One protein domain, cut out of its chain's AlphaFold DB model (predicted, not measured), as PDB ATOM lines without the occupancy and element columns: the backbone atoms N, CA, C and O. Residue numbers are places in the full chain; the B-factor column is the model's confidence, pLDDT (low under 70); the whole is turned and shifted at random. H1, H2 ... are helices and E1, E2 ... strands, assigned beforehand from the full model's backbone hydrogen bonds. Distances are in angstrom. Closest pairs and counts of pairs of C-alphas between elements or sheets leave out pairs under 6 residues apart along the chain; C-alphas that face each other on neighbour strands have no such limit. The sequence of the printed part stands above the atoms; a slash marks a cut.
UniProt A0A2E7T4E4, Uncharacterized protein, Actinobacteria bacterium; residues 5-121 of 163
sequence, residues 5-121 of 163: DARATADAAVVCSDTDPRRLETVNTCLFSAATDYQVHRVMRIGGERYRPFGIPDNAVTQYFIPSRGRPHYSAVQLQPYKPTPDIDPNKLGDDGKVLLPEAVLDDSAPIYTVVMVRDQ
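AT A GLANCE: This is residues 5 to 121 of the 163 residues of an uncharacterized protein of Actinobacteria bacterium (UniProt A0A2E7T4E4). With little regular structure, this is a narrow three-stranded sheet with H1 over one face and loops reaching beyond both ends, one holding H3. The 117 printed residues, 46 in named elements, mix helices and strands as H1 H2 E1 H3 E2 E3; the antiparallel sheet runs E1 E2 E3. It is extended: radius of gyration of the C-alphas 21.6 A, spans 73 by 39 by 26 A.

IN THESE COORDINATES: Find C-alpha 38 at (147.263, 80.370, 72.692); E1, residues 38 to 47, runs 26.4 A, bending 53 degrees at 41. E2 is residues 73 to 81, 26.1 A; E3, 113 to 119, ends at (153.575, 63.166, 87.651). H1 is residues 5 to 14, H2 24 to 27, H3 60 to 65.

HOW THE PARTS SIT: Within hydrogen-bond range are N 41 and O 78, 2.9 A, for E1 and E2, and N 115 and O 77, 2.8 A, for the hairpin E2 and E3. H1 is on the sheet, height 8.9 A; C-alphas Ala 10 and Val 115 are its closest to E3, 6.8 A. H2 and H3 are not on it. Every O i to N i+4 pair is within range in H1, 1 of 2 in H3; H2 is too short.

THE WHOLE: The printed part has no cut; links E1 to H3 and E2 to E3 are long. Residues 57 to 71 are among 46 under pLDDT 70.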
ATOM      1  N   ASP A   5     142.639  70.256  84.971       80.81
ATOM      2  CA  ASP A   5     143.856  70.123  85.774       80.81
ATOM      3  C   ASP A   5     145.136  70.204  84.927       80.81
ATOM      4  O   ASP A   5     146.079  70.910  85.283       80.81
ATOM      5  N   ALA A   6     145.166  69.503  83.791       80.31
ATOM      6  CA  ALA A   6     146.317  69.478  82.895       80.31
ATOM      7  C   ALA A   6     146.505  70.830  82.203       80.31
ATOM      8  O   ALA A   6     147.637  71.284  82.065       80.31
ATOM      9  N   ARG A   7     145.402  71.486  81.821       83.56
ATOM     10  CA  ARG A   7     145.440  72.842  81.263       83.56
ATOM     11  C   ARG A   7     145.987  73.839  82.282       83.56
ATOM     12  O   ARG A   7     146.994  74.468  82.003       83.56
ATOM     13  N   ALA A   8     145.407  73.903  83.479       84.50
ATOM     14  CA  ALA A   8     145.848  74.846  84.509       84.50
ATOM     15  C   ALA A   8     147.324  74.649  84.905       84.50
ATOM     16  O   ALA A   8     148.044  75.617  85.138       84.50
ATOM     17  N   THR A   9     147.791  73.397  84.956       84.12
ATOM     18  CA  THR A   9     149.201  73.097  85.255       84.12
ATOM     19  C   THR A   9     150.128  73.538  84.120       84.12
ATOM     20  O   THR A   9     151.218  74.036  84.389       84.12
ATOM     21  N   ALA A  10     149.706  73.378  82.861       85.12
ATOM     22  CA  ALA A  10     150.461  73.869  81.713       85.12
ATOM     23  C   ALA A  10     150.495  75.406  81.686       85.12
ATOM     24  O   ALA A  10     151.568  75.973  81.521       85.12
ATOM     25  N   ASP A  11     149.367  76.073  81.936       86.38
ATOM     26  CA  ASP A  11     149.277  77.537  81.962       86.38
ATOM     27  C   ASP A  11     150.255  78.130  82.995       86.38
ATOM     28  O   ASP A  11     151.001  79.054  82.689       86.38
ATOM     29  N   ALA A  12     150.340  77.530  84.188       82.69
ATOM     30  CA  ALA A  12     151.269  77.955  85.237       82.69
ATOM     31  C   ALA A  12     152.756  77.798  84.867       82.69
ATOM     32  O   ALA A  12     153.603  78.466  85.455       82.69
ATOM     33  N   ALA A  13     153.082  76.896  83.940       82.56
ATOM     34  CA  ALA A  13     154.449  76.711  83.475       82.56
ATOM     35  C   ALA A  13     154.785  77.654  82.313       82.56
ATOM     36  O   ALA A  13     155.898  78.160  82.255       82.56
ATOM     37  N   VAL A  14     153.842  77.864  81.392       85.31
ATOM     38  CA  VAL A  14     154.106  78.462  80.076       85.31
ATOM     39  C   VAL A  14     153.926  79.988  80.063       85.31
ATOM     40  O   VAL A  14     154.558  80.690  79.265       85.31
ATOM     41  N   VAL A  15     153.059  80.506  80.936       86.81
ATOM     42  CA  VAL A  15     152.795  81.942  81.064       86.81
ATOM     43  C   VAL A  15     153.924  82.602  81.848       86.81
ATOM     44  O   VAL A  15     154.284  82.168  82.945       86.81
ATOM     45  N   CYS A  16     154.480  83.668  81.282       80.88
ATOM     46  CA  CYS A  16     155.534  84.439  81.917       80.88
ATOM     47  C   CYS A  16     155.033  85.021  83.246       80.88
ATOM     48  O   CYS A  16     153.989  85.664  83.317       80.88
ATOM     49  N   SER A  17     155.795  84.792  84.312       72.94
ATOM     50  CA  SER A  17     155.634  85.509  85.577       72.94
ATOM     51  C   SER A  17     156.756  86.535  85.683       72.94
ATOM     52  O   SER A  17     157.864  86.247  85.230       72.94
ATOM     53  N   ASP A  18     156.512  87.685  86.318       67.94
ATOM     54  CA  ASP A  18     157.513  88.742  86.585       67.94
ATOM     55  C   ASP A  18     158.623  88.308  87.577       67.94
ATOM     56  O   ASP A  18     159.164  89.100  88.349       67.94
ATOM     57  N   THR A  19     158.947  87.016  87.622       64.00
ATOM     58  CA  THR A  19     159.991  86.451  88.471       64.00
ATOM     59  C   THR A  19     161.377  86.672  87.859       64.00
ATOM     60  O   THR A  19     161.529  86.816  86.650       64.00
ATOM     61  N   ASP A  20     162.403  86.730  88.718       58.25
ATOM     62  CA  ASP A  20     163.779  87.082  88.347       58.25
ATOM     63  C   ASP A  20     164.277  86.282  87.116       58.25
ATOM     64  O   ASP A  20     164.363  85.047  87.181       58.25
ATOM     65  N   PRO A  21     164.649  86.949  86.002       59.38
ATOM     66  CA  PRO A  21     165.116  86.292  84.778       59.38
ATOM     67  C   PRO A  21     166.432  85.517  84.960       59.38
ATOM     68  O   PRO A  21     166.861  84.803  84.056       59.38
ATOM     69  N   ARG A  22     167.095  85.629  86.120       55.28
ATOM     70  CA  ARG A  22     168.310  84.865  86.453       55.28
ATOM     71  C   ARG A  22     168.049  83.421  86.887       55.28
ATOM     72  O   ARG A  22     169.003  82.656  87.043       55.28
ATOM     73  N   ARG A  23     166.795  83.017  87.106       58.81
ATOM     74  CA  ARG A  23     166.461  81.636  87.474       58.81
ATOM     75  C   ARG A  23     166.429  80.765  86.212       58.81
ATOM     76  O   ARG A  23     165.575  80.933  85.362       58.81
ATOM     77  N   LEU A  24     167.319  79.781  86.096       53.94
ATOM     78  CA  LEU A  24     167.374  78.855  84.942       53.94
ATOM     79  C   LEU A  24     166.037  78.146  84.632       53.94
ATOM     80  O   LEU A  24     165.805  77.742  83.497       53.94
ATOM     81  N   GLU A  25     165.157  78.012  85.628       58.00
ATOM     82  CA  GLU A  25     163.812  77.445  85.474       58.00
ATOM     83  C   GLU A  25     162.846  78.350  84.689       58.00
ATOM     84  O   GLU A  25     161.883  77.826  84.149       58.00
ATOM     85  N   THR A  26     163.086  79.664  84.590       54.03
ATOM     86  CA  THR A  26     162.186  80.612  83.898       54.03
ATOM     87  C   THR A  26     162.550  80.808  82.424       54.03
ATOM     88  O   THR A  26     161.682  81.105  81.604       54.03
ATOM     89  N   VAL A  27     163.815  80.575  82.056       52.84
ATOM     90  CA  VAL A  27     164.343  80.827  80.701       52.84
ATOM     91  C   VAL A  27     163.724  79.904  79.643       52.84
ATOM     92  O   VAL A  27     163.524  80.324  78.510       52.84
ATOM     93  N   ASN A  28     163.377  78.665  80.005       56.44
ATOM     94  CA  ASN A  28     162.818  77.681  79.066       56.44
ATOM     95  C   ASN A  28     161.292  77.531  79.151       56.44
ATOM     96  O   ASN A  28     160.732  76.668  78.475       56.44
ATOM     97  N   THR A  29     160.620  78.313  79.999       68.44
ATOM     98  CA  THR A  29     159.189  78.130  80.271       68.44
ATOM     99  C   THR A  29     158.344  79.359  79.936       68.44
ATOM    100  O   THR A  29     157.159  79.207  79.697       68.44
ATOM    101  N   CYS A  30     158.923  80.555  79.821       76.56
ATOM    102  CA  CYS A  30     158.208  81.770  79.409       76.56
ATOM    103  C   CYS A  30     158.030  81.811  77.877       76.56
ATOM    104  O   CYS A  30     158.868  82.350  77.156       76.56
ATOM    105  N   LEU A  31     156.950  81.197  77.375       80.12
ATOM    106  CA  LEU A  31     156.594  81.202  75.943       80.12
ATOM    107  C   LEU A  31     155.482  82.203  75.609       80.12
ATOM    108  O   LEU A  31     155.450  82.705  74.488       80.12
ATOM    109  N   PHE A  32     154.575  82.486  76.551       84.25
ATOM    110  CA  PHE A  32     153.417  83.359  76.327       84.25
ATOM    111  C   PHE A  32     153.289  84.427  77.412       84.25
ATOM    112  O   PHE A  32     153.564  84.169  78.583       84.25
ATOM    113  N   SER A  33     152.825  85.615  77.020       83.25
ATOM    114  CA  SER A  33     152.546  86.728  77.936       83.25
ATOM    115  C   SER A  33     151.299  86.444  78.776       83.25
ATOM    116  O   SER A  33     151.307  86.641  79.989       83.25
ATOM    117  N   ALA A  34     150.242  85.924  78.147       83.19
ATOM    118  CA  ALA A  34     148.994  85.588  78.817       83.19
ATOM    119  C   ALA A  34     148.438  84.220  78.387       83.19
ATOM    120  O   ALA A  34     148.690  83.725  77.289       83.19
ATOM    121  N   ALA A  35     147.596  83.628  79.242       84.69
ATOM    122  CA  ALA A  35     146.881  82.374  78.959       84.69
ATOM    123  C   ALA A  35     145.841  82.488  77.820       84.69
ATOM    124  O   ALA A  35     145.229  81.494  77.427       84.69
ATOM    125  N   THR A  36     145.603  83.705  77.323       85.94
ATOM    126  CA  THR A  36     144.720  84.017  76.192       85.94
ATOM    127  C   THR A  36     145.431  83.976  74.843       85.94
ATOM    128  O   THR A  36     144.757  83.953  73.820       85.94
ATOM    129  N   ASP A  37     146.767  83.935  74.826       87.25
ATOM    130  CA  ASP A  37     147.565  84.099  73.601       87.25
ATOM    131  C   ASP A  37     147.750  82.784  72.825       87.25
ATOM    132  O   ASP A  37     148.357  82.754  71.755       87.25
ATOM    133  N   TYR A  38     147.196  81.681  73.330       88.81
ATOM    134  CA  TYR A  38     147.263  80.370  72.692       88.81
ATOM    135  C   TYR A  38     145.988  79.551  72.882       88.81
ATOM    136  O   TYR A  38     145.246  79.687  73.858       88.81
ATOM    137  N   GLN A  39     145.773  78.619  71.960       89.81
ATOM    138  CA  GLN A  39     144.765  77.579  72.061       89.81
ATOM    139  C   GLN A  39     145.408  76.245  72.450       89.81
ATOM    140  O   GLN A  39     146.452  75.845  71.930       89.81
ATOM    141  N   VAL A  40     144.745  75.500  73.337       88.81
ATOM    142  CA  VAL A  40     145.106  74.103  73.610       88.81
ATOM    143  C   VAL A  40     144.565  73.225  72.483       88.81
ATOM    144  O   VAL A  40     143.361  72.987  72.404       88.81
ATOM    145  N   HIS A  41     145.458  72.715  71.638       86.31
ATOM    146  CA  HIS A  41     145.106  71.856  70.507       86.31
ATOM    147  C   HIS A  41     144.709  70.448  70.972       86.31
ATOM    148  O   HIS A  41     143.693  69.885  70.556       86.31
ATOM    149  N   ARG A  42     145.516  69.848  71.857       86.19
ATOM    150  CA  ARG A  42     145.292  68.484  72.351       86.19
ATOM    151  C   ARG A  42     145.948  68.255  73.704       86.19
ATOM    152  O   ARG A  42     147.041  68.742  73.967       86.19
ATOM    153  N   VAL A  43     145.313  67.418  74.522       86.31
ATOM    154  CA  VAL A  43     145.920  66.850  75.731       86.31
ATOM    155  C   VAL A  43     146.058  65.345  75.552       86.31
ATOM    156  O   VAL A  43     145.070  64.650  75.317       86.31
ATOM    157  N   MET A  44     147.283  64.842  75.660       87.25
ATOM    158  CA  MET A  44     147.599  63.417  75.639       87.25
ATOM    159  C   MET A  44     148.029  62.983  77.035       87.25
ATOM    160  O   MET A  44     148.777  63.684  77.713       87.25
ATOM    161  N   ARG A  45     147.573  61.814  77.478       84.44
ATOM    162  CA  ARG A  45     147.966  61.224  78.762       84.44
ATOM    163  C   ARG A  45     148.498  59.828  78.496       84.44
ATOM    164  O   ARG A  45     147.855  59.059  77.789       84.44
ATOM    165  N   ILE A  46     149.679  59.535  79.022       80.44
ATOM    166  CA  ILE A  46     150.381  58.268  78.816       80.44
ATOM    167  C   ILE A  46     150.902  57.788  80.168       80.44
ATOM    168  O   ILE A  46     151.433  58.568  80.955       80.44
ATOM    169  N   GLY A  47     150.802  56.489  80.431       75.56
ATOM    170  CA  GLY A  47     151.341  55.890  81.651       75.56
ATOM    171  C   GLY A  47     150.405  56.004  82.853       75.56
ATOM    172  O   GLY A  47     149.202  56.217  82.723       75.56
ATOM    173  N   GLY A  48     150.955  55.789  84.048       70.25
ATOM    174  CA  GLY A  48     150.166  55.551  85.262       70.25
ATOM    175  C   GLY A  48     149.710  54.098  85.442       70.25
ATOM    176  O   GLY A  48     149.088  53.782  86.456       70.25
ATOM    177  N   GLU A  49     150.059  53.210  84.507       68.06
ATOM    178  CA  GLU A  49     149.896  51.767  84.671       68.06
ATOM    179  C   GLU A  49     150.667  51.289  85.907       68.06
ATOM    180  O   GLU A  49     151.837  51.638  86.129       68.06
ATOM    181  N   ARG A  50     149.989  50.491  86.729       64.31
ATOM    182  CA  ARG A  50     150.548  49.898  87.941       64.31
ATOM    183  C   ARG A  50     150.857  48.439  87.665       64.31
ATOM    184  O   ARG A  50     149.967  47.672  87.318       64.31
ATOM    185  N   TYR A  51     152.115  48.048  87.846       60.28
ATOM    186  CA  TYR A  51     152.466  46.636  87.792       60.28
ATOM    187  C   TYR A  51     152.091  45.975  89.119       60.28
ATOM    188  O   TYR A  51     152.576  46.386  90.179       60.28
ATOM    189  N   ARG A  52     151.240  44.947  89.061       64.94
ATOM    190  CA  ARG A  52     150.927  44.090  90.205       64.94
ATOM    191  C   ARG A  52     151.486  42.693  89.966       64.94
ATOM    192  O   ARG A  52     151.108  42.060  88.979       64.94
ATOM    193  N   PRO A  53     152.342  42.180  90.858       60.19
ATOM    194  CA  PRO A  53     152.678  40.769  90.825       60.19
ATOM    195  C   PRO A  53     151.417  39.942  91.154       60.19
ATOM    196  O   PRO A  53     150.616  40.337  92.002       60.19
ATOM    197  N   PHE A  54     151.240  38.803  90.477       65.94
ATOM    198  CA  PHE A  54     150.204  37.786  90.748       65.94
ATOM    199  C   PHE A  54     148.733  38.115  90.405       65.94
ATOM    200  O   PHE A  54     147.836  37.466  90.931       65.94
ATOM    201  N   GLY A  55     148.445  39.070  89.511       64.88
ATOM    202  CA  GLY A  55     147.082  39.234  88.958       64.88
ATOM    203  C   GLY A  55     146.016  39.728  89.950       64.88
ATOM    204  O   GLY A  55     144.824  39.522  89.740       64.88
ATOM    205  N   ILE A  56     146.435  40.377  91.039       74.06
ATOM    206  CA  ILE A  56     145.544  40.923  92.072       74.06
ATOM    207  C   ILE A  56     144.692  42.065  91.480       74.06
ATOM    208  O   ILE A  56     145.269  42.977  90.881       74.06
ATOM    209  N   PRO A  57     143.359  42.083  91.680       67.25
ATOM    210  CA  PRO A  57     142.484  43.112  91.121       67.25
ATOM    211  C   PRO A  57     142.764  44.514  91.685       67.25
ATOM    212  O   PRO A  57     143.118  44.682  92.856       67.25
ATOM    213  N   ASP A  58     142.560  45.536  90.848       61.72
ATOM    214  CA  ASP A  58     142.654  46.948  91.224       61.72
ATOM    215  C   ASP A  58     141.387  47.401  91.969       61.72
ATOM    216  O   ASP A  58     140.367  47.724  91.366       61.72
ATOM    217  N   ASN A  59     141.448  47.436  93.302       68.06
ATOM    218  CA  ASN A  59     140.395  48.001  94.150       68.06
ATOM    219  C   ASN A  59     140.971  48.915  95.249       68.06
ATOM    220  O   ASN A  59     142.180  48.931  95.503       68.06
ATOM    221  N   ALA A  60     140.099  49.687  95.908       63.03
ATOM    222  CA  ALA A  60     140.490  50.692  96.905       63.03
ATOM    223  C   ALA A  60     141.315  50.112  98.069       63.03
ATOM    224  O   ALA A  60     142.254  50.751  98.541       63.03
ATOM    225  N   VAL A  61     141.000  48.883  98.488       67.12
ATOM    226  CA  VAL A  61     141.689  48.177  99.576       67.12
ATOM    227  C   VAL A  61     143.111  47.819  99.156       67.12
ATOM    228  O   VAL A  61     144.080  48.220  99.796       67.12
ATOM    229  N   THR A  62     143.268  47.118  98.037       63.12
ATOM    230  CA  THR A  62     144.591  46.654  97.600       63.12
ATOM    231  C   THR A  62     145.514  47.801  97.179       63.12
ATOM    232  O   THR A  62     146.728  47.670  97.300       63.12
ATOM    233  N   GLN A  63     144.961  48.948  96.763       64.44
ATOM    234  CA  GLN A  63     145.724  50.171  96.496       64.44
ATOM    235  C   GLN A  63     146.436  50.732  97.741       64.44
ATOM    236  O   GLN A  63     147.453  51.414  97.598       64.44
ATOM    237  N   TYR A  64     145.897  50.499  98.940       62.16
ATOM    238  CA  TYR A  64     146.453  51.037 100.183       62.16
ATOM    239  C   TYR A  64     147.525  50.121 100.784       62.16
ATOM    240  O   TYR A  64     148.520  50.603 101.319       62.16
ATOM    241  N   PHE A  65     147.334  48.803 100.672       59.06
ATOM    242  CA  PHE A  65     148.166  47.817 101.367       59.06
ATOM    243  C   PHE A  65     149.315  47.247 100.531       59.06
ATOM    244  O   PHE A  65     150.299  46.785 101.103       59.06
ATOM    245  N   ILE A  66     149.226  47.280  99.196       62.41
ATOM    246  CA  ILE A  66     150.255  46.706  98.323       62.41
ATOM    247  C   ILE A  66     150.938  47.844  97.557       62.41
ATOM    248  O   ILE A  66     150.343  48.398  96.628       62.41
ATOM    249  N   PRO A  67     152.183  48.215  97.907       58.16
ATOM    250  CA  PRO A  67     152.913  49.230  97.165       58.16
ATOM    251  C   PRO A  67     153.246  48.699  95.763       58.16
ATOM    252  O   PRO A  67     154.195  47.945  95.569       58.16
ATOM    253  N   SER A  68     152.459  49.095  94.762       59.53
ATOM    254  CA  SER A  68     152.780  48.836  93.357       59.53
ATOM    255  C   SER A  68     153.781  49.877  92.862       59.53
ATOM    256  O   SER A  68     153.523  51.081  92.975       59.53
ATOM    257  N   ARG A  69     154.884  49.444  92.241       63.62
ATOM    258  CA  ARG A  69     155.702  50.338  91.408       63.62
ATOM    259  C   ARG A  69     154.850  50.755  90.206       63.62
ATOM    260  O   ARG A  69     154.588  49.956  89.309       63.62
ATOM    261  N   GLY A  70     154.363  51.992  90.232       62.22
ATOM    262  CA  GLY A  70     153.682  52.605  89.097       62.22
ATOM    263  C   GLY A  70     154.703  53.156  88.113       62.22
ATOM    264  O   GLY A  70     155.715  53.724  88.528       62.22
ATOM    265  N   ARG A  71     154.444  53.008  86.812       65.62
ATOM    266  CA  ARG A  71     155.164  53.802  85.812       65.62
ATOM    267  C   ARG A  71     154.785  55.278  85.992       65.62
ATOM    268  O   ARG A  71     153.626  55.552  86.323       65.62
ATOM    269  N   PRO A  72     155.719  56.226  85.799       70.75
ATOM    270  CA  PRO A  72     155.390  57.647  85.845       70.75
ATOM    271  C   PRO A  72     154.216  57.950  84.907       70.75
ATOM    272  O   PRO A  72     154.083  57.350  83.838       70.75
ATOM    273  N   HIS A  73     153.331  58.844  85.344       79.88
ATOM    274  CA  HIS A  73     152.211  59.292  84.527       79.88
ATOM    275  C   HIS A  73     152.628  60.571  83.806       79.88
ATOM    276  O   HIS A  73     152.879  61.596  84.441       79.88
ATOM    277  N   TYR A  74     152.670  60.511  82.484       82.38
ATOM    278  CA  TYR A  74     152.965  61.632  81.611       82.38
ATOM    279  C   TYR A  74     151.667  62.278  81.133       82.38
ATOM    280  O   TYR A  74     150.698  61.603  80.777       82.38
ATOM    281  N   SER A  75     151.651  63.601  81.098       86.12
ATOM    282  CA  SER A  75     150.622  64.379  80.414       86.12
ATOM    283  C   SER A  75     151.302  65.373  79.490       86.12
ATOM    284  O   SER A  75     152.071  66.205  79.958       86.12
ATOM    285  N   ALA A  76     151.026  65.274  78.196       87.38
ATOM    286  CA  ALA A  76     151.519  66.192  77.186       87.38
ATOM    287  C   ALA A  76     150.382  67.116  76.744       87.38
ATOM    288  O   ALA A  76     149.313  66.641  76.353       87.38
ATOM    289  N   VAL A  77     150.600  68.424  76.813       89.31
ATOM    290  CA  VAL A  77     149.649  69.442  76.360       89.31
ATOM    291  C   VAL A  77     150.244  70.136  75.145       89.31
ATOM    292  O   VAL A  77     151.348  70.663  75.213       89.31
ATOM    293  N   GLN A  78     149.524  70.094  74.029       89.88
ATOM    294  CA  GLN A  78     149.905  70.754  72.786       89.88
ATOM    295  C   GLN A  78     149.247  72.124  72.699       89.88
ATOM    296  O   GLN A  78     148.024  72.231  72.826       89.88
ATOM    297  N   LEU A  79     150.065  73.147  72.475       90.75
ATOM    298  CA  LEU A  79     149.690  74.552  72.421       90.75
ATOM    299  C   LEU A  79     149.960  75.092  71.020       90.75
ATOM    300  O   LEU A  79     151.029  74.846  70.458       90.75
ATOM    301  N   GLN A  80     149.001  75.838  70.487       90.38
ATOM    302  CA  GLN A  80     149.137  76.568  69.234       90.38
ATOM    303  C   GLN A  80     148.879  78.056  69.502       90.38
ATOM    304  O   GLN A  80     147.856  78.376  70.110       90.38
ATOM    305  N   PRO A  81     149.785  78.963  69.109       89.19
ATOM    306  CA  PRO A  81     149.610  80.388  69.359       89.19
ATOM    307  C   PRO A  81     148.525  81.009  68.470       89.19
ATOM    308  O   PRO A  81     148.295  80.579  67.335       89.19
ATOM    309  N   TYR A  82     147.883  82.056  68.983       88.62
ATOM    310  CA  TYR A  82     147.084  82.970  68.174       88.62
ATOM    311  C   TYR A  82     147.990  83.980  67.467       88.62
ATOM    312  O   TYR A  82     149.085  84.303  67.934       88.62
ATOM    313  N   LYS A  83     147.517  84.515  66.340       86.06
ATOM    314  CA  LYS A  83     148.152  85.672  65.710       86.06
ATOM    315  C   LYS A  83     148.066  86.875  66.651       86.06
ATOM    316  O   LYS A  83     147.054  87.019  67.340       86.06
ATOM    317  N   PRO A  84     149.085  87.753  66.670       78.56
ATOM    318  CA  PRO A  84     149.037  88.961  67.474       78.56
ATOM    319  C   PRO A  84     147.826  89.791  67.053       78.56
ATOM    320  O   PRO A  84     147.715  90.217  65.901       78.56
ATOM    321  N   THR A  85     146.907  89.979  67.994       72.56
ATOM    322  CA  THR A  85     145.718  90.791  67.786       72.56
ATOM    323  C   THR A  85     146.148  92.238  67.550       72.56
ATOM    324  O   THR A  85     146.852  92.793  68.397       72.56
ATOM    325  N   PRO A  86     145.768  92.865  66.423       70.56
ATOM    326  CA  PRO A  86     146.045  94.278  66.218       70.56
ATOM    327  C   PRO A  86     145.310  95.108  67.274       70.56
ATOM    328  O   PRO A  86     144.170  94.804  67.627       70.56
ATOM    329  N   ASP A  87     145.961  96.161  67.763       69.00
ATOM    330  CA  ASP A  87     145.336  97.129  68.661       69.00
ATOM    331  C   ASP A  87     144.377  98.002  67.839       69.00
ATOM    332  O   ASP A  87     144.800  98.823  67.017       69.00
ATOM    333  N   ILE A  88     143.077  97.740  67.973       68.00
ATOM    334  CA  ILE A  88     142.028  98.467  67.260       68.00
ATOM    335  C   ILE A  88     141.379  99.438  68.241       68.00
ATOM    336  O   ILE A  88     140.846  99.030  69.270       68.00
ATOM    337  N   ASP A  89     141.393 100.725  67.893       69.06
ATOM    338  CA  ASP A  89     140.720 101.770  68.665       69.06
ATOM    339  C   ASP A  89     139.204 101.491  68.713       69.06
ATOM    340  O   ASP A  89     138.550 101.534  67.662       69.06
ATOM    341  N   PRO A  90     138.618 101.236  69.900       69.50
ATOM    342  CA  PRO A  90     137.200 100.904  70.040       69.50
ATOM    343  C   PRO A  90     136.269 102.045  69.610       69.50
ATOM    344  O   PRO A  90     135.077 101.818  69.406       69.50
ATOM    345  N   ASN A  91     136.794 103.266  69.452       70.81
ATOM    346  CA  ASN A  91     136.035 104.421  68.972       70.81
ATOM    347  C   ASN A  91     135.959 104.503  67.442       70.81
ATOM    348  O   ASN A  91     135.248 105.359  66.910       70.81
ATOM    349  N   LYS A  92     136.676 103.637  66.718       69.06
ATOM    350  CA  LYS A  92     136.591 103.555  65.260       69.06
ATOM    351  C   LYS A  92     135.548 102.519  64.856       69.06
ATOM    352  O   LYS A  92     135.672 101.330  65.138       69.06
ATOM    353  N   LEU A  93     134.511 102.995  64.173       67.06
ATOM    354  CA  LEU A  93     133.547 102.145  63.483       67.06
ATOM    355  C   LEU A  93     134.189 101.580  62.212       67.06
ATOM    356  O   LEU A  93     134.863 102.307  61.483       67.06
ATOM    357  N   GLY A  94     133.972 100.290  61.957       68.12
ATOM    358  CA  GLY A  94     134.281  99.681  60.665       68.12
ATOM    359  C   GLY A  94     133.334 100.181  59.572       68.12
ATOM    360  O   GLY A  94     132.337 100.844  59.869       68.12
ATOM    361  N   ASP A  95     133.607  99.811  58.320       70.81
ATOM    362  CA  ASP A  95     132.800 100.207  57.150       70.81
ATOM    363  C   ASP A  95     131.301  99.853  57.297       70.81
ATOM    364  O   ASP A  95     130.436 100.520  56.732       70.81
ATOM    365  N   ASP A  96     130.985  98.872  58.149       73.06
ATOM    366  CA  ASP A  96     129.631  98.395  58.457       73.06
ATOM    367  C   ASP A  96     128.914  99.186  59.574       73.06
ATOM    368  O   ASP A  96     127.825  98.808  60.015       73.06
ATOM    369  N   GLY A  97     129.534 100.243  60.109       70.81
ATOM    370  CA  GLY A  97     128.983 101.049  61.202       70.81
ATOM    371  C   GLY A  97     128.951 100.341  62.566       70.81
ATOM    372  O   GLY A  97     128.243 100.772  63.477       70.81
ATOM    373  N   LYS A  98     129.712  99.252  62.721       71.19
ATOM    374  CA  LYS A  98     129.856  98.492  63.973       71.19
ATOM    375  C   LYS A  98     131.242  98.695  64.579       71.19
ATOM    376  O   LYS A  98     132.203  98.977  63.865       71.19
ATOM    377  N   VAL A  99     131.338  98.519  65.896       68.12
ATOM    378  CA  VAL A  99     132.625  98.457  66.603       68.12
ATOM    379  C   VAL A  99     133.425  97.282  66.043       68.12
ATOM    380  O   VAL A  99     132.893  96.178  65.916       68.12
ATOM    381  N   LEU A 100     134.686  97.520  65.688       66.62
ATOM    382  CA  LEU A 100     135.597  96.476  65.234       66.62
ATOM    383  C   LEU A 100     136.069  95.671  66.447       66.62
ATOM    384  O   LEU A 100     136.902  96.137  67.221       66.62
ATOM    385  N   LEU A 101     135.524  94.467  66.629       68.12
ATOM    386  CA  LEU A 101     136.073  93.509  67.584       68.12
ATOM    387  C   LEU A 101     137.122  92.664  66.856       68.12
ATOM    388  O   LEU A 101     136.774  92.013  65.870       68.12
ATOM    389  N   PRO A 102     138.387  92.657  67.305       71.25
ATOM    390  CA  PRO A 102     139.370  91.764  66.726       71.25
ATOM    391  C   PRO A 102     138.991  90.309  67.005       71.25
ATOM    392  O   PRO A 102     138.766  89.914  68.151       71.25
ATOM    393  N   GLU A 103     138.936  89.502  65.951       74.75
ATOM    394  CA  GLU A 103     138.763  88.060  66.068       74.75
ATOM    395  C   GLU A 103     140.130  87.404  66.292       74.75
ATOM    396  O   GLU A 103     141.081  87.642  65.544       74.75
ATOM    397  N   ALA A 104     140.244  86.584  67.338       78.69
ATOM    398  CA  ALA A 104     141.461  85.827  67.605       78.69
ATOM    399  C   ALA A 104     141.586  84.688  66.582       78.69
ATOM    400  O   ALA A 104     140.886  83.678  66.664       78.69
ATOM    401  N   VAL A 105     142.488  84.853  65.615       83.88
ATOM    402  CA  VAL A 105     142.739  83.864  64.556       83.88
ATOM    403  C   VAL A 105     143.979  83.044  64.902       83.88
ATOM    404  O   VAL A 105     145.013  83.603  65.269       83.88
ATOM    405  N   LEU A 106     143.886  81.715  64.784       82.12
ATOM    406  CA  LEU A 106     145.028  80.820  64.997       82.12
ATOM    407  C   LEU A 106     146.142  81.108  63.986       82.12
ATOM    408  O   LEU A 106     145.885  81.390  62.811       82.12
ATOM    409  N   ASP A 107     147.390  81.017  64.440       84.62
ATOM    410  CA  ASP A 107     148.527  81.022  63.531       84.62
ATOM    411  C   ASP A 107     148.853  79.590  63.087       84.62
ATOM    412  O   ASP A 107     149.468  78.814  63.817       84.62
ATOM    413  N   ASP A 108     148.429  79.229  61.875       83.81
ATOM    414  CA  ASP A 108     148.750  77.932  61.264       83.81
ATOM    415  C   ASP A 108     150.218  77.826  60.816       83.81
ATOM    416  O   ASP A 108     150.699  76.729  60.532       83.81
ATOM    417  N   SER A 109     150.939  78.952  60.736       85.94
ATOM    418  CA  SER A 109     152.357  78.979  60.352       85.94
ATOM    419  C   SER A 109     153.303  78.793  61.540       85.94
ATOM    420  O   SER A 109     154.471  78.440  61.356       85.94
ATOM    421  N   ALA A 110     152.803  78.996  62.759       84.25
ATOM    422  CA  ALA A 110     153.580  78.852  63.976       84.25
ATOM    423  C   ALA A 110     153.715  77.377  64.407       84.25
ATOM    424  O   ALA A 110     152.801  76.570  64.208       84.25
ATOM    425  N   PRO A 111     154.841  76.994  65.038       85.50
ATOM    426  CA  PRO A 111     155.040  75.631  65.511       85.50
ATOM    427  C   PRO A 111     154.122  75.291  66.694       85.50
ATOM    428  O   PRO A 111     153.830  76.128  67.549       85.50
ATOM    429  N   ILE A 112     153.725  74.018  66.782       87.69
ATOM    430  CA  ILE A 112     152.974  73.483  67.923       87.69
ATOM    431  C   ILE A 112     153.949  73.175  69.063       87.69
ATOM    432  O   ILE A 112     154.798  72.285  68.950       87.69
ATOM    433  N   TYR A 113     153.789  73.853  70.196       88.19
ATOM    434  CA  TYR A 113     154.581  73.597  71.397       88.19
ATOM    435  C   TYR A 113     153.972  72.446  72.196       88.19
ATOM    436  O   TYR A 113     152.768  72.416  72.433       88.19
ATOM    437  N   THR A 114     154.791  71.484  72.630       87.88
ATOM    438  CA  THR A 114     154.327  70.353  73.448       87.88
ATOM    439  C   THR A 114     154.926  70.430  74.844       87.88
ATOM    440  O   THR A 114     156.113  70.185  75.040       87.88
ATOM    441  N   VAL A 115     154.084  70.724  75.829       86.94
ATOM    442  CA  VAL A 115     154.458  70.771  77.242       86.94
ATOM    443  C   VAL A 115     154.289  69.382  77.835       86.94
ATOM    444  O   VAL A 115     153.164  68.911  78.011       86.94
ATOM    445  N   VAL A 116     155.399  68.710  78.134       87.62
ATOM    446  CA  VAL A 116     155.392  67.375  78.743       87.62
ATOM    447  C   VAL A 116     155.543  67.505  80.252       87.62
ATOM    448  O   VAL A 116     156.599  67.864  80.763       87.62
ATOM    449  N   MET A 117     154.482  67.172  80.973       85.81
ATOM    450  CA  MET A 117     154.454  67.149  82.430       85.81
ATOM    451  C   MET A 117     154.581  65.712  82.933       85.81
ATOM    452  O   MET A 117     153.906  64.802  82.442       85.81
ATOM    453  N   VAL A 118     155.420  65.513  83.949       85.19
ATOM    454  CA  VAL A 118     155.628  64.217  84.604       85.19
ATOM    455  C   VAL A 118     155.033  64.264  86.002       85.19
ATOM    456  O   VAL A 118     155.427  65.086  86.825       85.19
ATOM    457  N   ARG A 119     154.107  63.351  86.300       74.56
ATOM    458  CA  ARG A 119     153.575  63.166  87.651       74.56
ATOM    459  C   ARG A 119     154.193  61.930  88.296       74.56
ATOM    460  O   ARG A 119     153.793  60.802  88.004       74.56
ATOM    461  N   ASP A 120     155.115  62.157  89.226       67.69
ATOM    462  CA  ASP A 120     155.632  61.121  90.121       67.69
ATOM    463  C   ASP A 120     154.769  61.041  91.393       67.69
ATOM    464  O   ASP A 120     154.849  61.883  92.287       67.69
ATOM    465  N   GLN A 121     153.896  60.031  91.472       61.53
ATOM    466  CA  GLN A 121     153.071  59.779  92.663       61.53
ATOM    467  C   GLN A 121     153.774  58.912  93.721       61.53
ATOM    468  O   GLN A 121     153.271  58.802  94.842       61.53
TER     469      GLN A 121